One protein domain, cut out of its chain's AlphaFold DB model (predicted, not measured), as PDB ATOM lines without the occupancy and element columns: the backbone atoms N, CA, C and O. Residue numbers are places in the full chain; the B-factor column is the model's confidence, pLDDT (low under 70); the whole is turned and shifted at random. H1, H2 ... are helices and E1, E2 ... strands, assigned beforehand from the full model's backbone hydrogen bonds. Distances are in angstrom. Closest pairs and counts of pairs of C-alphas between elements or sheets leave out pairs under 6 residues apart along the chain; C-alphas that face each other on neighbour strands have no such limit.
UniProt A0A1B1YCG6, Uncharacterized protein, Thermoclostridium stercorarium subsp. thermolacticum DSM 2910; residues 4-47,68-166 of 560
ATOM      1  N   LYS A   4     172.143 113.118 121.730       48.44
ATOM      2  CA  LYS A   4     170.975 113.236 122.618       48.44
ATOM      3  C   LYS A   4     170.959 112.442 123.935       48.44
ATOM      4  O   LYS A   4     169.941 112.525 124.610       48.44
ATOM      5  N   LYS A   5     171.962 111.650 124.343       57.47
ATOM      6  CA  LYS A   5     171.691 110.643 125.412       57.47
ATOM      7  C   LYS A   5     172.719 110.423 126.525       57.47
ATOM      8  O   LYS A   5     172.431 109.632 127.411       57.47
ATOM      9  N   TRP A   6     173.859 111.108 126.572       58.03
ATOM     10  CA  TRP A   6     174.900 110.711 127.536       58.03
ATOM     11  C   TRP A   6     174.718 111.247 128.971       58.03
ATOM     12  O   TRP A   6     174.624 110.480 129.923       58.03
ATOM     13  N   TRP A   7     174.554 112.556 129.143       55.94
ATOM     14  CA  TRP A   7     174.141 113.184 130.410       55.94
ATOM     15  C   TRP A   7     172.848 112.609 131.011       55.94
ATOM     16  O   TRP A   7     172.711 112.554 132.232       55.94
ATOM     17  N   PHE A   8     171.933 112.099 130.178       58.72
ATOM     18  CA  PHE A   8     170.747 111.363 130.615       58.72
ATOM     19  C   PHE A   8     171.144 110.139 131.447       58.72
ATOM     20  O   PHE A   8     170.566 109.898 132.502       58.72
ATOM     21  N   TYR A   9     172.182 109.408 131.046       61.00
ATOM     22  CA  TYR A   9     172.667 108.267 131.809       61.00
ATOM     23  C   TYR A   9     173.391 108.658 133.100       61.00
ATOM     24  O   TYR A   9     173.256 107.951 134.097       61.00
ATOM     25  N   VAL A  10     174.087 109.802 133.133       61.56
ATOM     26  CA  VAL A  10     174.619 110.373 134.388       61.56
ATOM     27  C   VAL A  10     173.470 110.687 135.352       61.56
ATOM     28  O   VAL A  10     173.547 110.386 136.541       61.56
ATOM     29  N   ILE A  11     172.357 111.211 134.844       61.56
ATOM     30  CA  ILE A  11     171.156 111.510 135.629       61.56
ATOM     31  C   ILE A  11     170.425 110.223 136.075       61.56
ATOM     32  O   ILE A  11     169.988 110.123 137.221       61.56
ATOM     33  N   VAL A  12     170.336 109.193 135.230       62.22
ATOM     34  CA  VAL A  12     169.804 107.868 135.615       62.22
ATOM     35  C   VAL A  12     170.678 107.222 136.692       62.22
ATOM     36  O   VAL A  12     170.166 106.654 137.660       62.22
ATOM     37  N   ALA A  13     171.999 107.357 136.574       61.75
ATOM     38  CA  ALA A  13     172.931 106.941 137.606       61.75
ATOM     39  C   ALA A  13     172.636 107.670 138.924       61.75
ATOM     40  O   ALA A  13     172.477 107.003 139.943       61.75
ATOM     41  N   VAL A  14     172.440 108.996 138.904       61.75
ATOM     42  CA  VAL A  14     171.987 109.784 140.068       61.75
ATOM     43  C   VAL A  14     170.717 109.193 140.694       61.75
ATOM     44  O   VAL A  14     170.669 109.017 141.910       61.75
ATOM     45  N   VAL A  15     169.715 108.797 139.905       61.31
ATOM     46  CA  VAL A  15     168.479 108.166 140.420       61.31
ATOM     47  C   VAL A  15     168.776 106.864 141.180       61.31
ATOM     48  O   VAL A  15     168.259 106.651 142.280       61.31
ATOM     49  N   LEU A  16     169.638 106.003 140.631       59.41
ATOM     50  CA  LEU A  16     170.046 104.743 141.268       59.41
ATOM     51  C   LEU A  16     170.858 104.968 142.549       59.41
ATOM     52  O   LEU A  16     170.692 104.219 143.516       59.41
ATOM     53  N   ILE A  17     171.704 106.005 142.568       60.72
ATOM     54  CA  ILE A  17     172.428 106.445 143.764       60.72
ATOM     55  C   ILE A  17     171.420 106.714 144.881       60.72
ATOM     56  O   ILE A  17     171.557 106.144 145.961       60.72
ATOM     57  N   ILE A  18     170.387 107.512 144.597       56.28
ATOM     58  CA  ILE A  18     169.389 107.999 145.561       56.28
ATOM     59  C   ILE A  18     168.569 106.860 146.177       56.28
ATOM     60  O   ILE A  18     168.378 106.836 147.393       56.28
ATOM     61  N   LEU A  19     168.130 105.888 145.372       57.22
ATOM     62  CA  LEU A  19     167.356 104.733 145.851       57.22
ATOM     63  C   LEU A  19     168.154 103.815 146.794       57.22
ATOM     64  O   LEU A  19     167.564 103.042 147.547       57.22
ATOM     65  N   ALA A  20     169.489 103.885 146.765       55.81
ATOM     66  CA  ALA A  20     170.373 103.003 147.522       55.81
ATOM     67  C   ALA A  20     170.995 103.652 148.778       55.81
ATOM     68  O   ALA A  20     171.766 102.986 149.471       55.81
ATOM     69  N   VAL A  21     170.707 104.923 149.091       58.19
ATOM     70  CA  VAL A  21     171.405 105.669 150.156       58.19
ATOM     71  C   VAL A  21     170.893 105.318 151.574       58.19
ATOM     72  O   VAL A  21     169.705 105.463 151.849       58.19
ATOM     73  N   PRO A  22     171.769 104.940 152.531       57.66
ATOM     74  CA  PRO A  22     171.415 104.829 153.949       57.66
ATOM     75  C   PRO A  22     171.012 106.177 154.582       57.66
ATOM     76  O   PRO A  22     171.630 107.209 154.319       57.66
ATOM     77  N   LEU A  23     170.048 106.157 155.514       53.66
ATOM     78  CA  LEU A  23     169.496 107.336 156.217       53.66
ATOM     79  C   LEU A  23     170.537 108.318 156.800       53.66
ATOM     80  O   LEU A  23     170.300 109.523 156.823       53.66
ATOM     81  N   SER A  24     171.701 107.842 157.250       55.88
ATOM     82  CA  SER A  24     172.762 108.693 157.818       55.88
ATOM     83  C   SER A  24     173.440 109.610 156.792       55.88
ATOM     84  O   SER A  24     173.926 110.685 157.147       55.88
ATOM     85  N   ILE A  25     173.463 109.209 155.520       63.12
ATOM     86  CA  ILE A  25     173.993 110.010 154.412       63.12
ATOM     87  C   ILE A  25     172.945 111.047 153.978       63.12
ATOM     88  O   ILE A  25     173.304 112.191 153.717       63.12
ATOM     89  N   ILE A  26     171.653 110.694 154.017       60.59
ATOM     90  CA  ILE A  26     170.527 111.594 153.706       60.59
ATOM     91  C   ILE A  26     170.536 112.841 154.604       60.59
ATOM     92  O   ILE A  26     170.397 113.957 154.110       60.59
ATOM     93  N   ILE A  27     170.761 112.674 155.913       60.00
ATOM     94  CA  ILE A  27     170.784 113.792 156.874       60.00
ATOM     95  C   ILE A  27     171.915 114.787 156.561       60.00
ATOM     96  O   ILE A  27     171.715 115.991 156.679       60.00
ATOM     97  N   ARG A  28     173.090 114.302 156.134       61.97
ATOM     98  CA  ARG A  28     174.237 115.162 155.781       61.97
ATOM     99  C   ARG A  28     174.085 115.831 154.417       61.97
ATOM    100  O   ARG A  28     174.583 116.935 154.239       61.97
ATOM    101  N   LEU A  29     173.420 115.165 153.472       64.94
ATOM    102  CA  LEU A  29     173.159 115.711 152.139       64.94
ATOM    103  C   LEU A  29     172.113 116.829 152.170       64.94
ATOM    104  O   LEU A  29     172.220 117.794 151.419       64.94
ATOM    105  N   ASN A  30     171.144 116.750 153.088       64.88
ATOM    106  CA  ASN A  30     170.077 117.744 153.187       64.88
ATOM    107  C   ASN A  30     170.584 119.158 153.548       64.88
ATOM    108  O   ASN A  30     169.927 120.142 153.221       64.88
ATOM    109  N   SER A  31     171.763 119.265 154.175       59.34
ATOM    110  CA  SER A  31     172.433 120.535 154.496       59.34
ATOM    111  C   SER A  31     173.519 120.946 153.493       59.34
ATOM    112  O   SER A  31     174.240 121.902 153.758       59.34
ATOM    113  N   SER A  32     173.699 120.211 152.393       60.81
ATOM    114  CA  SER A  32     174.727 120.502 151.389       60.81
ATOM    115  C   SER A  32     174.103 120.884 150.052       60.81
ATOM    116  O   SER A  32     173.253 120.157 149.540       60.81
ATOM    117  N   ALA A  33     174.578 121.982 149.476       69.00
ATOM    118  CA  ALA A  33     174.408 122.351 148.080       69.00
ATOM    119  C   ALA A  33     175.778 122.787 147.544       69.00
ATOM    120  O   ALA A  33     176.663 123.149 148.324       69.00
ATOM    121  N   TYR A  34     175.987 122.700 146.233       76.81
ATOM    122  CA  TYR A  34     177.101 123.420 145.626       76.81
ATOM    123  C   TYR A  34     176.669 124.877 145.446       76.81
ATOM    124  O   TYR A  34     175.722 125.134 144.707       76.81
ATOM    125  N   ASP A  35     177.339 125.796 146.145       66.75
ATOM    126  CA  ASP A  35     176.937 127.211 146.235       66.75
ATOM    127  C   ASP A  35     177.508 128.087 145.103       66.75
ATOM    128  O   ASP A  35     177.087 129.225 144.922       66.75
ATOM    129  N   ASP A  36     178.458 127.561 144.326       69.56
ATOM    130  CA  ASP A  36     179.189 128.282 143.276       69.56
ATOM    131  C   ASP A  36     178.918 127.670 141.891       69.56
ATOM    132  O   ASP A  36     179.834 127.210 141.208       69.56
ATOM    133  N   LEU A  37     177.638 127.556 141.522       72.69
ATOM    134  CA  LEU A  37     177.198 127.012 140.228       72.69
ATOM    135  C   LEU A  37     176.612 128.077 139.285       72.69
ATOM    136  O   LEU A  37     176.036 127.730 138.266       72.69
ATOM    137  N   SER A  38     176.762 129.371 139.563       74.88
ATOM    138  CA  SER A  38     176.246 130.393 138.645       74.88
ATOM    139  C   SER A  38     177.069 130.465 137.355       74.88
ATOM    140  O   SER A  38     178.298 130.477 137.409       74.88
ATOM    141  N   PHE A  39     176.394 130.599 136.213       84.69
ATOM    142  CA  PHE A  39     177.006 130.872 134.909       84.69
ATOM    143  C   PHE A  39     176.226 131.963 134.168       84.69
ATOM    144  O   PHE A  39     175.042 132.190 134.448       84.69
ATOM    145  N   THR A  40     176.873 132.644 133.222       86.06
ATOM    146  CA  THR A  40     176.193 133.648 132.394       86.06
ATOM    147  C   THR A  40     175.560 132.953 131.201       86.06
ATOM    148  O   THR A  40     176.251 132.314 130.416       86.06
ATOM    149  N   TYR A  41     174.240 133.060 131.043       85.62
ATOM    150  CA  TYR A  41     173.581 132.470 129.880       85.62
ATOM    151  C   TYR A  41     173.984 133.208 128.596       85.62
ATOM    152  O   TYR A  41     173.827 134.426 128.496       85.62
ATOM    153  N   VAL A  42     174.460 132.451 127.612       83.12
ATOM    154  CA  VAL A  42     174.846 132.921 126.284       83.12
ATOM    155  C   VAL A  42     173.794 132.444 125.296       83.12
ATOM    156  O   VAL A  42     173.661 131.248 125.049       83.12
ATOM    157  N   HIS A  43     173.044 133.387 124.728       80.62
ATOM    158  CA  HIS A  43     172.109 133.092 123.650       80.62
ATOM    159  C   HIS A  43     172.844 133.024 122.307       80.62
ATOM    160  O   HIS A  43     173.693 133.871 122.027       80.62
ATOM    161  N   TYR A  44     172.498 132.045 121.474       77.94
ATOM    162  CA  TYR A  44     173.060 131.861 120.139       77.94
ATOM    163  C   TYR A  44     171.947 131.476 119.157       77.94
ATOM    164  O   TYR A  44     171.182 130.547 119.404       77.94
ATOM    165  N   ASP A  45     171.880 132.183 118.028       72.88
ATOM    166  CA  ASP A  45     170.941 131.866 116.941       72.88
ATOM    167  C   ASP A  45     171.458 130.703 116.076       72.88
ATOM    168  O   ASP A  45     170.697 129.835 115.654       72.88
ATOM    169  N   ASP A  46     172.774 130.670 115.837       79.06
ATOM    170  CA  ASP A  46     173.473 129.610 115.112       79.06
ATOM    171  C   ASP A  46     174.802 129.285 115.805       79.06
ATOM    172  O   ASP A  46     175.783 130.032 115.715       79.06
ATOM    173  N   LEU A  47     174.822 128.141 116.494       78.31
ATOM    174  CA  LEU A  47     175.979 127.659 117.244       78.31
ATOM    175  C   LEU A  47     177.213 127.470 116.352       78.31
ATOM    176  O   LEU A  47     178.324 127.773 116.779       78.31
ATOM    177  N   GLU A  68     188.287 126.884 120.810       90.88
ATOM    178  CA  GLU A  68     188.159 127.309 122.203       90.88
ATOM    179  C   GLU A  68     186.692 127.514 122.589       90.88
ATOM    180  O   GLU A  68     186.069 128.508 122.233       90.88
ATOM    181  N   ILE A  69     186.138 126.611 123.391       89.25
ATOM    182  CA  ILE A  69     184.760 126.701 123.874       89.25
ATOM    183  C   ILE A  69     184.758 127.189 125.323       89.25
ATOM    184  O   ILE A  69     185.321 126.550 126.216       89.25
ATOM    185  N   ASN A  70     184.081 128.309 125.571       88.94
ATOM    186  CA  ASN A  70     183.933 128.866 126.911       88.94
ATOM    187  C   ASN A  70     182.918 128.077 127.762       88.94
ATOM    188  O   ASN A  70     181.899 127.590 127.266       88.94
ATOM    189  N   GLN A  71     183.171 127.996 129.067       90.50
ATOM    190  CA  GLN A  71     182.321 127.340 130.056       90.50
ATOM    191  C   GLN A  71     180.868 127.845 130.052       90.50
ATOM    192  O   GLN A  71     179.947 127.036 130.156       90.50
ATOM    193  N   ASP A  72     180.640 129.152 129.918       89.69
ATOM    194  CA  ASP A  72     179.302 129.749 129.860       89.69
ATOM    195  C   ASP A  72     178.523 129.266 128.626       89.69
ATOM    196  O   ASP A  72     177.337 128.945 128.730       89.69
ATOM    197  N   LEU A  73     179.193 129.118 127.476       87.50
ATOM    198  CA  LEU A  73     178.591 128.557 126.261       87.50
ATOM    199  C   LEU A  73     178.241 127.075 126.451       87.50
ATOM    200  O   LEU A  73     177.126 126.665 126.128       87.50
ATOM    201  N   ILE A  74     179.151 126.282 127.036       88.56
ATOM    202  CA  ILE A  74     178.890 124.872 127.373       88.56
ATOM    203  C   ILE A  74     177.654 124.777 128.272       88.56
ATOM    204  O   ILE A  74     176.726 124.038 127.959       88.56
ATOM    205  N   ASN A  75     177.609 125.547 129.360       90.69
ATOM    206  CA  ASN A  75     176.511 125.515 130.328       90.69
ATOM    207  C   ASN A  75     175.182 126.008 129.753       90.69
ATOM    208  O   ASN A  75     174.132 125.459 130.089       90.69
ATOM    209  N   SER A  76     175.218 126.974 128.833       88.44
ATOM    210  CA  SER A  76     174.033 127.418 128.092       88.44
ATOM    211  C   SER A  76     173.479 126.292 127.215       88.44
ATOM    212  O   SER A  76     172.291 125.992 127.302       88.44
ATOM    213  N   LEU A  77     174.348 125.575 126.488       86.62
ATOM    214  CA  LEU A  77     173.972 124.379 125.723       86.62
ATOM    215  C   LEU A  77     173.389 123.278 126.619       86.62
ATOM    216  O   LEU A  77     172.390 122.660 126.253       86.62
ATOM    217  N   ILE A  78     173.987 123.030 127.793       86.62
ATOM    218  CA  ILE A  78     173.459 122.051 128.758       86.62
ATOM    219  C   ILE A  78     172.045 122.442 129.186       86.62
ATOM    220  O   ILE A  78     171.137 121.611 129.142       86.62
ATOM    221  N   LYS A  79     171.849 123.703 129.578       86.12
ATOM    222  CA  LYS A  79     170.557 124.214 130.030       86.12
ATOM    223  C   LYS A  79     169.489 124.099 128.941       86.12
ATOM    224  O   LYS A  79     168.442 123.512 129.204       86.12
ATOM    225  N   ASP A  80     169.772 124.576 127.729       85.62
ATOM    226  CA  ASP A  80     168.826 124.521 126.609       85.62
ATOM    227  C   ASP A  80     168.417 123.073 126.292       85.62
ATOM    228  O   ASP A  80     167.246 122.779 126.052       85.62
ATOM    229  N   GLN A  81     169.367 122.132 126.336       79.75
ATOM    230  CA  GLN A  81     169.077 120.716 126.102       79.75
ATOM    231  C   GLN A  81     168.255 120.077 127.227       79.75
ATOM    232  O   GLN A  81     167.389 119.246 126.938       79.75
ATOM    233  N   LEU A  82     168.490 120.450 128.491       78.25
ATOM    234  CA  LEU A  82     167.697 119.976 129.632       78.25
ATOM    235  C   LEU A  82     166.246 120.466 129.564       78.25
ATOM    236  O   LEU A  82     165.343 119.722 129.930       78.25
ATOM    237  N   GLU A  83     166.014 121.685 129.074       81.75
ATOM    238  CA  GLU A  83     164.664 122.229 128.881       81.75
ATOM    239  C   GLU A  83     163.927 121.564 127.704       81.75
ATOM    240  O   GLU A  83     162.707 121.410 127.739       81.75
ATOM    241  N   GLN A  84     164.658 121.126 126.673       79.00
ATOM    242  CA  GLN A  84     164.095 120.493 125.472       79.00
ATOM    243  C   GLN A  84     163.879 118.976 125.595       79.00
ATOM    244  O   GLN A  84     163.166 118.389 124.776       79.00
ATOM    245  N   THR A  85     164.516 118.318 126.565       74.12
ATOM    246  CA  THR A  85     164.539 116.853 126.665       74.12
ATOM    247  C   THR A  85     163.695 116.375 127.840       74.12
ATOM    248  O   THR A  85     164.001 116.678 128.988       74.12
ATOM    249  N   ASP A  86     162.684 115.543 127.575       75.75
ATOM    250  CA  ASP A  86     162.047 114.772 128.644       75.75
ATOM    251  C   ASP A  86     163.022 113.699 129.144       75.75
ATOM    252  O   ASP A  86     163.360 112.741 128.443       75.75
ATOM    253  N   LEU A  87     163.510 113.902 130.363       68.00
ATOM    254  CA  LEU A  87     164.480 113.035 131.015       68.00
ATOM    255  C   LEU A  87     163.840 111.802 131.673       68.00
ATOM    256  O   LEU A  87     164.568 111.006 132.264       68.00
ATOM    257  N   GLY A  88     162.510 111.641 131.631       70.19
ATOM    258  CA  GLY A  88     161.822 110.492 132.231       70.19
ATOM    259  C   GLY A  88     162.120 110.320 133.726       70.19
ATOM    260  O   GLY A  88     162.213 109.196 134.224       70.19
ATOM    261  N   LEU A  89     162.354 111.431 134.436       71.69
ATOM    262  CA  LEU A  89     162.732 111.407 135.846       71.69
ATOM    263  C   LEU A  89     161.555 110.937 136.709       71.69
ATOM    264  O   LEU A  89     160.412 111.281 136.415       71.69
ATOM    265  N   PRO A  90     161.805 110.206 137.813       75.31
ATOM    266  CA  PRO A  90     160.752 109.891 138.773       75.31
ATOM    267  C   PRO A  90     160.075 111.167 139.291       75.31
ATOM    268  O   PRO A  90     160.775 112.126 139.596       75.31
ATOM    269  N   ASP A  91     158.760 111.147 139.528       76.62
ATOM    270  CA  ASP A  91     157.949 112.328 139.905       76.62
ATOM    271  C   ASP A  91     158.490 113.154 141.087       76.62
ATOM    272  O   ASP A  91     158.222 114.349 141.227       76.62
ATOM    273  N   LYS A  92     159.237 112.506 141.988       80.25
ATOM    274  CA  LYS A  92     159.832 113.147 143.168       80.25
ATOM    275  C   LYS A  92     161.209 113.749 142.903       80.25
ATOM    276  O   LYS A  92     161.665 114.519 143.742       80.25
ATOM    277  N   LEU A  93     161.872 113.403 141.802       76.75
ATOM    278  CA  LEU A  93     163.200 113.882 141.445       76.75
ATOM    279  C   LEU A  93     163.105 115.126 140.558       76.75
ATOM    280  O   LEU A  93     162.519 115.091 139.482       76.75
ATOM    281  N   LYS A  94     163.733 116.215 140.989       80.81
ATOM    282  CA  LYS A  94     163.855 117.455 140.223       80.81
ATOM    283  C   LYS A  94     165.314 117.859 140.139       80.81
ATOM    284  O   LYS A  94     165.973 117.981 141.168       80.81
ATOM    285  N   ILE A  95     165.807 118.091 138.933       81.81
ATOM    286  CA  ILE A  95     167.104 118.730 138.720       81.81
ATOM    287  C   ILE A  95     166.884 120.231 138.866       81.81
ATOM    288  O   ILE A  95     165.996 120.786 138.225       81.81
ATOM    289  N   GLN A  96     167.628 120.865 139.766       82.56
ATOM    290  CA  GLN A  96     167.539 122.305 139.986       82.56
ATOM    291  C   GLN A  96     168.540 123.050 139.111       82.56
ATOM    292  O   GLN A  96     168.198 124.078 138.542       82.56
ATOM    293  N   GLU A  97     169.760 122.524 139.013       83.81
ATOM    294  CA  GLU A  97     170.854 123.178 138.305       83.81
ATOM    295  C   GLU A  97     171.903 122.151 137.880       83.81
ATOM    296  O   GLU A  97     172.165 121.181 138.603       83.81
ATOM    297  N   VAL A  98     172.490 122.368 136.705       87.06
ATOM    298  CA  VAL A  98     173.584 121.563 136.161       87.06
ATOM    299  C   VAL A  98     174.630 122.505 135.597       87.06
ATOM    300  O   VAL A  98     174.306 123.323 134.742       87.06
ATOM    301  N   VAL A  99     175.871 122.360 136.052       90.25
ATOM    302  CA  VAL A  99     176.997 123.178 135.599       90.25
ATOM    303  C   VAL A  99     178.235 122.329 135.420       90.25
ATOM    304  O   VAL A  99     178.667 121.613 136.321       90.25
ATOM    305  N   PHE A 100     178.831 122.428 134.243       90.50
ATOM    306  CA  PHE A 100     180.156 121.926 133.953       90.50
ATOM    307  C   PHE A 100     181.197 122.983 134.333       90.50
ATOM    308  O   PHE A 100     181.117 124.125 133.878       90.50
ATOM    309  N   LYS A 101     182.173 122.601 135.163       90.88
ATOM    310  CA  LYS A 101     183.357 123.412 135.462       90.88
ATOM    311  C   LYS A 101     184.565 122.862 134.723       90.88
ATOM    312  O   LYS A 101     184.996 121.739 134.993       90.88
ATOM    313  N   THR A 102     185.139 123.667 133.835       90.56
ATOM    314  CA  THR A 102     186.281 123.252 133.007       90.56
ATOM    315  C   THR A 102     187.545 123.050 133.844       90.56
ATOM    316  O   THR A 102     188.263 122.081 133.623       90.56
ATOM    317  N   ALA A 103     187.769 123.895 134.862       88.88
ATOM    318  CA  ALA A 103     188.930 123.819 135.757       88.88
ATOM    319  C   ALA A 103     189.030 122.473 136.497       88.88
ATOM    320  O   ALA A 103     190.122 121.939 136.678       88.88
ATOM    321  N   ASP A 104     187.881 121.909 136.874       88.62
ATOM    322  CA  ASP A 104     187.793 120.635 137.594       88.62
ATOM    323  C   ASP A 104     187.557 119.445 136.656       88.62
ATOM    324  O   ASP A 104     187.509 118.301 137.117       88.62
ATOM    325  N   GLN A 105     187.320 119.714 135.365       91.00
ATOM    326  CA  GLN A 105     186.802 118.749 134.393       91.00
ATOM    327  C   GLN A 105     185.557 118.030 134.932       91.00
ATOM    328  O   GLN A 105     185.420 116.813 134.808       91.00
ATOM    329  N   ARG A 106     184.665 118.755 135.621       90.94
ATOM    330  CA  ARG A 106     183.614 118.141 136.445       90.94
ATOM    331  C   ARG A 106     182.242 118.726 136.163       90.94
ATOM    332  O   ARG A 106     182.063 119.939 136.144       90.94
ATOM    333  N   LEU A 107     181.261 117.845 135.998       89.62
ATOM    334  CA  LEU A 107     179.848 118.196 135.947       89.62
ATOM    335  C   LEU A 107     179.277 118.166 137.364       89.62
ATOM    336  O   LEU A 107     179.347 117.135 138.033       89.62
ATOM    337  N   TYR A 108     178.701 119.274 137.807       89.75
ATOM    338  CA  TYR A 108     178.006 119.430 139.077       89.75
ATOM    339  C   TYR A 108     176.502 119.481 138.831       89.75
ATOM    340  O   TYR A 108     176.029 120.181 137.941       89.75
ATOM    341  N   ILE A 109     175.748 118.725 139.619       87.31
ATOM    342  CA  ILE A 109     174.302 118.578 139.503       87.31
ATOM    343  C   ILE A 109     173.708 118.803 140.890       87.31
ATOM    344  O   ILE A 109     173.919 117.998 141.798       87.31
ATOM    345  N   ASN A 110     172.931 119.868 141.054       86.56
ATOM    346  CA  ASN A 110     172.087 120.058 142.229       86.56
ATOM    347  C   ASN A 110     170.702 119.470 141.921       86.56
ATOM    348  O   ASN A 110     169.943 120.023 141.125       86.56
ATOM    349  N   ALA A 111     170.361 118.339 142.545       83.56
ATOM    350  CA  ALA A 111     169.051 117.705 142.413       83.56
ATOM    351  C   ALA A 111     168.292 117.669 143.750       83.56
ATOM    352  O   ALA A 111     168.877 117.781 144.827       83.56
ATOM    353  N   LYS A 112     166.975 117.470 143.687       82.69
ATOM    354  CA  LYS A 112     166.091 117.247 144.837       82.69
ATOM    355  C   LYS A 112     165.252 116.003 144.643       82.69
ATOM    356  O   LYS A 112     164.625 115.861 143.603       82.69
ATOM    357  N   TYR A 113     165.168 115.156 145.664       78.75
ATOM    358  CA  TYR A 113     164.224 114.041 145.715       78.75
ATOM    359  C   TYR A 113     163.221 114.283 146.847       78.75
ATOM    360  O   TYR A 113     163.538 114.119 148.028       78.75
ATOM    361  N   GLY A 114     162.016 114.739 146.504       80.00
ATOM    362  CA  GLY A 114     161.049 115.255 147.471       80.00
ATOM    363  C   GLY A 114     161.613 116.476 148.207       80.00
ATOM    364  O   GLY A 114     161.835 117.521 147.600       80.00
ATOM    365  N   SER A 115     161.857 116.337 149.511       77.00
ATOM    366  CA  SER A 115     162.419 117.396 150.367       77.00
ATOM    367  C   SER A 115     163.931 117.281 150.595       77.00
ATOM    368  O   SER A 115     164.471 118.075 151.355       77.00
ATOM    369  N   ILE A 116     164.606 116.294 149.991       76.31
ATOM    370  CA  ILE A 116     166.028 116.007 150.230       76.31
ATOM    371  C   ILE A 116     166.879 116.635 149.123       76.31
ATOM    372  O   ILE A 116     166.665 116.326 147.949       76.31
ATOM    373  N   ASN A 117     167.865 117.455 149.502       80.69
ATOM    374  CA  ASN A 117     168.907 117.950 148.593       80.69
ATOM    375  C   ASN A 117     169.922 116.849 148.260       80.69
ATOM    376  O   ASN A 117     170.374 116.115 149.139       80.69
ATOM    377  N   LEU A 118     170.273 116.737 146.982       77.44
ATOM    378  CA  LEU A 118     171.129 115.695 146.426       77.44
ATOM    379  C   LEU A 118     172.131 116.319 145.445       77.44
ATOM    380  O   LEU A 118     171.963 116.198 144.229       77.44
ATOM    381  N   PRO A 119     173.165 117.004 145.959       83.75
ATOM    382  CA  PRO A 119     174.283 117.437 145.137       83.75
ATOM    383  C   PRO A 119     175.089 116.218 144.676       83.75
ATOM    384  O   PRO A 119     175.539 115.409 145.494       83.75
ATOM    385  N   VAL A 120     175.284 116.081 143.370       84.88
ATOM    386  CA  VAL A 120     176.114 115.040 142.755       84.88
ATOM    387  C   VAL A 120     177.120 115.698 141.828       84.88
ATOM    388  O   VAL A 120     176.797 116.680 141.166       84.88
ATOM    389  N   SER A 121     178.335 115.165 141.753       87.38
ATOM    390  CA  SER A 121     179.261 115.558 140.691       87.38
ATOM    391  C   SER A 121     179.993 114.375 140.082       87.38
ATOM    392  O   SER A 121     180.178 113.346 140.728       87.38
ATOM    393  N   ALA A 122     180.391 114.513 138.823       88.88
ATOM    394  CA  ALA A 122     181.085 113.487 138.053       88.88
ATOM    395  C   ALA A 122     182.245 114.124 137.294       88.88
ATOM    396  O   ALA A 122     182.056 115.166 136.666       88.88
ATOM    397  N   GLN A 123     183.432 113.520 137.355       90.44
ATOM    398  CA  GLN A 123     184.536 113.927 136.488       90.44
ATOM    399  C   GLN A 123     184.244 113.440 135.072       90.44
ATOM    400  O   GLN A 123     183.828 112.299 134.885       90.44
ATOM    401  N   ILE A 124     184.432 114.315 134.093       89.12
ATOM    402  CA  ILE A 124     184.169 114.069 132.683       89.12
ATOM    403  C   ILE A 124     185.516 113.890 131.997       89.12
ATOM    404  O   ILE A 124     186.335 114.804 131.991       89.12
ATOM    405  N   ASN A 125     185.741 112.714 131.424       88.75
ATOM    406  CA  ASN A 125     186.935 112.421 130.641       88.75
ATOM    407  C   ASN A 125     186.520 112.386 129.176       88.75
ATOM    408  O   ASN A 125     185.603 111.650 128.811       88.75
ATOM    409  N   ILE A 126     187.179 113.194 128.353       89.12
ATOM    410  CA  ILE A 126     186.974 113.208 126.908       89.12
ATOM    411  C   ILE A 126     188.280 112.746 126.278       89.12
ATOM    412  O   ILE A 126     189.294 113.434 126.369       89.12
ATOM    413  N   GLU A 127     188.241 111.565 125.680       88.88
ATOM    414  CA  GLU A 127     189.388 110.892 125.092       88.88
ATOM    415  C   GLU A 127     189.209 110.843 123.572       88.88
ATOM    416  O   GLU A 127     188.321 110.140 123.071       88.88
ATOM    417  N   PRO A 128     190.008 111.612 122.816       88.31
ATOM    418  CA  PRO A 128     190.037 111.467 121.375       88.31
ATOM    419  C   PRO A 128     190.724 110.155 120.975       88.31
ATOM    420  O   PRO A 128     191.659 109.689 121.623       88.31
ATOM    421  N   THR A 129     190.246 109.559 119.889       83.62
ATOM    422  CA  THR A 129     190.779 108.341 119.270       83.62
ATOM    423  C   THR A 129     190.812 108.522 117.753       83.62
ATOM    424  O   THR A 129     190.114 109.380 117.210       83.62
ATOM    425  N   ASP A 130     191.538 107.663 117.037       78.81
ATOM    426  CA  ASP A 130     191.629 107.732 115.570       78.81
ATOM    427  C   ASP A 130     190.276 107.555 114.859       78.81
ATOM    428  O   ASP A 130     190.127 107.913 113.688       78.81
ATOM    429  N   MET A 131     189.292 106.953 115.530       81.25
ATOM    430  CA  MET A 131     187.973 106.662 114.964       81.25
ATOM    431  C   MET A 131     186.878 107.602 115.469       81.25
ATOM    432  O   MET A 131     185.773 107.583 114.928       81.25
ATOM    433  N   GLY A 132     187.151 108.414 116.490       86.19
ATOM    434  CA  GLY A 132     186.097 109.154 117.163       86.19
ATOM    435  C   GLY A 132     186.496 109.786 118.488       86.19
ATOM    436  O   GLY A 132     187.665 109.831 118.861       86.19
ATOM    437  N   ILE A 133     185.495 110.234 119.238       88.12
ATOM    438  CA  ILE A 133     185.660 110.810 120.577       88.12
ATOM    439  C   ILE A 133     184.888 109.953 121.571       88.12
ATOM    440  O   ILE A 133     183.688 109.739 121.398       88.12
ATOM    441  N   THR A 134     185.554 109.497 122.630       89.06
ATOM    442  CA  THR A 134     184.905 108.803 123.746       89.06
ATOM    443  C   THR A 134     184.779 109.744 124.935       89.06
ATOM    444  O   THR A 134     185.762 110.281 125.433       89.06
ATOM    445  N   ILE A 135     183.555 109.942 125.404       88.50
ATOM    446  CA  ILE A 135     183.216 110.732 126.583       88.50
ATOM    447  C   ILE A 135     182.818 109.756 127.685       88.50
ATOM    448  O   ILE A 135     181.935 108.923 127.487       88.50
ATOM    449  N   SER A 136     183.448 109.844 128.852       88.75
ATOM    450  CA  SER A 136     183.138 108.994 129.999       88.75
ATOM    451  C   SER A 136     183.017 109.785 131.296       88.75
ATOM    452  O   SER A 136     183.621 110.844 131.460       88.75
ATOM    453  N   ALA A 137     182.219 109.273 132.233       86.38
ATOM    454  CA  ALA A 137     182.051 109.856 133.557       86.38
ATOM    455  C   ALA A 137     182.693 108.950 134.606       86.38
ATOM    456  O   ALA A 137     182.383 107.762 134.710       86.38
ATOM    457  N   SER A 138     183.573 109.525 135.417       85.56
ATOM    458  CA  SER A 138     184.291 108.841 136.486       85.56
ATOM    459  C   SER A 138     184.215 109.639 137.792       85.56
ATOM    460  O   SER A 138     183.560 110.678 137.885       85.56
ATOM    461  N   GLU A 139     184.829 109.102 138.850       86.31
ATOM    462  CA  GLU A 139     184.957 109.769 140.149       86.31
ATOM    463  C   GLU A 139     183.669 110.426 140.690       86.31
ATOM    464  O   GLU A 139     183.661 111.580 141.120       86.31
ATOM    465  N   LEU A 140     182.560 109.688 140.681       85.19
ATOM    466  CA  LEU A 140     181.281 110.193 141.179       85.19
ATOM    467  C   LEU A 140     181.385 110.639 142.647       85.19
ATOM    468  O   LEU A 140     181.876 109.892 143.498       85.19
ATOM    469  N   ASN A 141     180.861 111.822 142.949       86.00
ATOM    470  CA  ASN A 141     180.758 112.398 144.284       86.00
ATOM    471  C   ASN A 141     179.294 112.615 144.671       86.00
ATOM    472  O   ASN A 141     178.455 112.932 143.837       86.00
ATOM    473  N   LEU A 142     179.017 112.489 145.965       78.81
ATOM    474  CA  LEU A 142     177.772 112.872 146.623       78.81
ATOM    475  C   LEU A 142     178.100 113.995 147.612       78.81
ATOM    476  O   LEU A 142     178.755 113.761 148.634       78.81
ATOM    477  N   GLY A 143     177.698 115.221 147.283       79.56
ATOM    478  CA  GLY A 143     178.213 116.433 147.918       79.56
ATOM    479  C   GLY A 143     179.737 116.521 147.793       79.56
ATOM    480  O   GLY A 143     180.319 116.173 146.768       79.56
ATOM    481  N   ASN A 144     180.424 116.933 148.855       77.00
ATOM    482  CA  ASN A 144     181.885 117.102 148.837       77.00
ATOM    483  C   ASN A 144     182.669 115.796 149.090       77.00
ATOM    484  O   ASN A 144     183.826 115.839 149.509       77.00
ATOM    485  N   LYS A 145     182.051 114.616 148.919       79.81
ATOM    486  CA  LYS A 145     182.689 113.313 149.181       79.81
ATOM    487  C   LYS A 145     182.487 112.329 148.035       79.81
ATOM    488  O   LYS A 145     181.426 112.306 147.424       79.81
ATOM    489  N   LYS A 146     183.472 111.444 147.827       82.00
ATOM    490  CA  LYS A 146     183.367 110.324 146.877       82.00
ATOM    491  C   LYS A 146     182.138 109.469 147.182       82.00
ATOM    492  O   LYS A 146     181.892 109.109 148.338       82.00
ATOM    493  N   ALA A 147     181.380 109.141 146.140       78.75
ATOM    494  CA  ALA A 147     180.206 108.297 146.241       78.75
ATOM    495  C   ALA A 147     180.607 106.917 146.803       78.75
ATOM    496  O   ALA A 147     181.635 106.353 146.409       78.75
ATOM    497  N   PRO A 148     179.833 106.348 147.743       75.88
ATOM    498  CA  PRO A 148     180.144 105.048 148.323       75.88
ATOM    499  C   PRO A 148     180.298 103.941 147.267       75.88
ATOM    500  O   PRO A 148     179.483 103.823 146.355       75.88
ATOM    501  N   LYS A 149     181.294 103.057 147.436       74.81
ATOM    502  CA  LYS A 149     181.612 101.988 146.461       74.81
ATOM    503  C   LYS A 149     180.442 101.051 146.141       74.81
ATOM    504  O   LYS A 149     180.373 100.513 145.044       74.81
ATOM    505  N   PHE A 150     179.541 100.809 147.095       70.44
ATOM    506  CA  PHE A 150     178.370  99.954 146.859       70.44
ATOM    507  C   PHE A 150     177.355 100.603 145.911       70.44
ATOM    508  O   PHE A 150     176.582  99.895 145.276       70.44
ATOM    509  N   ILE A 151     177.371 101.934 145.819       67.25
ATOM    510  CA  ILE A 151     176.539 102.699 144.907       67.25
ATOM    511  C   ILE A 151     177.183 102.743 143.522       67.25
ATOM    512  O   ILE A 151     176.537 102.404 142.537       67.25
ATOM    513  N   THR A 152     178.468 103.098 143.441       70.19
ATOM    514  CA  THR A 152     179.161 103.199 142.148       70.19
ATOM    515  C   THR A 152     179.241 101.857 141.420       70.19
ATOM    516  O   THR A 152     179.142 101.829 140.202       70.19
ATOM    517  N   LYS A 153     179.300 100.727 142.143       73.56
ATOM    518  CA  LYS A 153     179.210  99.372 141.561       73.56
ATOM    519  C   LYS A 153     177.849  99.018 140.947       73.56
ATOM    520  O   LYS A 153     177.770  98.037 140.217       73.56
ATOM    521  N   ARG A 154     176.779  99.742 141.287       71.38
ATOM    522  CA  ARG A 154     175.422  99.497 140.763       71.38
ATOM    523  C   ARG A 154     175.115 100.299 139.505       71.38
ATOM    524  O   ARG A 154     174.058 100.088 138.924       71.38
ATOM    525  N   ILE A 155     176.005 101.206 139.108       72.31
ATOM    526  CA  ILE A 155     175.887 101.970 137.872       72.31
ATOM    527  C   ILE A 155     176.755 101.261 136.826       72.31
ATOM    528  O   ILE A 155     177.978 101.252 136.980       72.31
ATOM    529  N   PRO A 156     176.163 100.634 135.796       72.56
ATOM    530  CA  PRO A 156     176.927 100.075 134.688       72.56
ATOM    531  C   PRO A 156     177.827 101.143 134.058       72.56
ATOM    532  O   PRO A 156     177.350 102.216 133.690       72.56
ATOM    533  N   SER A 157     179.121 100.849 133.914       71.25
ATOM    534  CA  SER A 157     180.099 101.771 133.317       71.25
ATOM    535  C   SER A 157     179.754 102.133 131.873       71.25
ATOM    536  O   SER A 157     180.002 103.252 131.455       71.25
ATOM    537  N   GLU A 158     179.120 101.218 131.140       72.69
ATOM    538  CA  GLU A 158     178.656 101.432 129.765       72.69
ATOM    539  C   GLU A 158     177.606 102.546 129.658       72.69
ATOM    540  O   GLU A 158     177.570 103.257 128.664       72.69
ATOM    541  N   LEU A 159     176.786 102.750 130.696       72.81
ATOM    542  CA  LEU A 159     175.843 103.872 130.730       72.81
ATOM    543  C   LEU A 159     176.582 105.203 130.919       72.81
ATOM    544  O   LEU A 159     176.126 106.240 130.463       72.81
ATOM    545  N   LEU A 160     177.743 105.188 131.572       78.50
ATOM    546  CA  LEU A 160     178.552 106.380 131.810       78.50
ATOM    547  C   LEU A 160     179.529 106.681 130.674       78.50
ATOM    548  O   LEU A 160     180.278 107.648 130.794       78.50
ATOM    549  N   THR A 161     179.501 105.928 129.576       84.00
ATOM    550  CA  THR A 161     180.384 106.114 128.420       84.00
ATOM    551  C   THR A 161     179.569 106.358 127.155       84.00
ATOM    552  O   THR A 161     178.529 105.742 126.933       84.00
ATOM    553  N   TYR A 162     180.037 107.267 126.310       83.88
ATOM    554  CA  TYR A 162     179.462 107.551 125.005       83.88
ATOM    555  C   TYR A 162     180.567 107.777 123.987       83.88
ATOM    556  O   TYR A 162     181.487 108.546 124.237       83.88
ATOM    557  N   THR A 163     180.452 107.137 122.830       84.62
ATOM    558  CA  THR A 163     181.431 107.261 121.749       84.62
ATOM    559  C   THR A 163     180.762 107.873 120.528       84.62
ATOM    560  O   THR A 163     179.690 107.440 120.112       84.62
ATOM    561  N   ILE A 164     181.404 108.893 119.966       85.38
ATOM    562  CA  ILE A 164     181.048 109.520 118.696       85.38
ATOM    563  C   ILE A 164     182.025 108.984 117.659       85.38
ATOM    564  O   ILE A 164     183.200 109.337 117.732       85.38
ATOM    565  N   ASN A 165     181.574 108.171 116.703       85.75
ATOM    566  CA  ASN A 165     182.434 107.764 115.593       85.75
ATOM    567  C   ASN A 165     182.424 108.838 114.504       85.75
ATOM    568  O   ASN A 165     181.365 109.347 114.135       85.75
ATOM    569  N   PHE A 166     183.590 109.149 113.942       83.31
ATOM    570  CA  PHE A 166     183.689 110.109 112.840       83.31
ATOM    571  C   PHE A 166     182.995 109.607 111.568       83.31
ATOM    572  O   PHE A 166     182.443 110.412 110.824       83.31
TER     573      PHE A 166
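What this domain is: This is residues 4 to 47 and 68 to 166 of the 560 residues of an uncharacterized protein of Thermoclostridium stercorarium subsp. thermolacticum DSM 2910 (UniProt A0A1B1YCG6). A strongly curled sheet of five strands, E2 to E6, like part of a barrel, wraps round the helix H1. The helix H3 packs along the edge strand E2, the short H5 packs on H1 and E5, and H2 sits beside E4 with its end at Leu 29. The printed part has 143 residues, with five named helices and six named strands in the order H1, H2, E1, H3, E2, E3, E4, E5, H4, H5, E6. The sheet runs E2, E3, E4, E5, E6, all antiparallel, and the class is mixed. The whole is compact, with a radius of gyration of the C-alphas of 15.3 A and spans of 45 by 32 by 29 A.

How they stand to each other: H1, residues 6 to 19, is on the twisted sheet of E2, 93 to 101, E3, 106 to 113, E4, 116 to 129, E5, 132 to 142, and E6, 161 to 165, in two layers, a helix on one face of a sheet. The closest C-alphas of H1 and E4 are those of Val 14 and Val 120, 7.2 A apart. H2, residues 23 to 29, is apart from H1; its closest C-alpha pair with E4 is Leu 29 and Asn 117, 6.0 A. E1, residues 68 to 70, pairs with no named strand and meets H3, residues 71 to 84, only through their link. H3 lies over E2 at a height over the sheet of 8.6 A and runs along it, at 7 degrees on the local plane; their closest C-alphas are those of Asn 75 and Val 99, 5.8 A apart. E2 to E5 form a meander, each strand the antiparallel neighbour of the one before. Within hydrogen-bond range are N 96 and O 110 of the hairpin E2 and E3, 2.8 A, N 109 and O 120 of E3 and E4, 2.8 A, N 125 and O 136 of E4 and E5, 2.8 A, and N 133 and O 164 of E5 and E6, 2.9 A. H4, residues 149 to 152, only grazes the sheet and only just touches H1, with 3 pairs of C-alphas within 8 A, made by residues 16 to 17 of H1 alone; the closest are those of Ile 17 and Ile 151, 5.7 A. H5, residues 157 to 160, touches residues 6 to 10 of H1 alone, closest at the C-alphas of Tyr 9 and Leu 159, 5.5 A. Every O i to N i+4 pair is within hydrogen-bond range in H1 and H3, 2 of 3 are in H2, and H4 and H5 are too short for such a pair.

Where its parts are: H1 begins at C-alpha 6, (174.900, 110.711, 127.536), and is 20.7 A long; H3 is 20.0 A. E2, 23.1 A, bends by 55 degrees at residue 96. E3 is 21.9 A, E4 40.4 A and E5 30.8 A long. E6 ends at C-alpha 165, (182.434, 107.764, 115.593).

The domain as a whole: The two C-alphas farthest apart, of Ser 24 and Asp 46, are 47.6 A apart. Residues 48 to 67 are not printed, and C-alphas 47 and 68 are 13.2 A apart across the cut. Of the links printed whole, none is long; residues 30 to 47 hold no named element. Mean pLDDT of the printed part is 77.4, and 34 residues are under 70, among them 4 to 33.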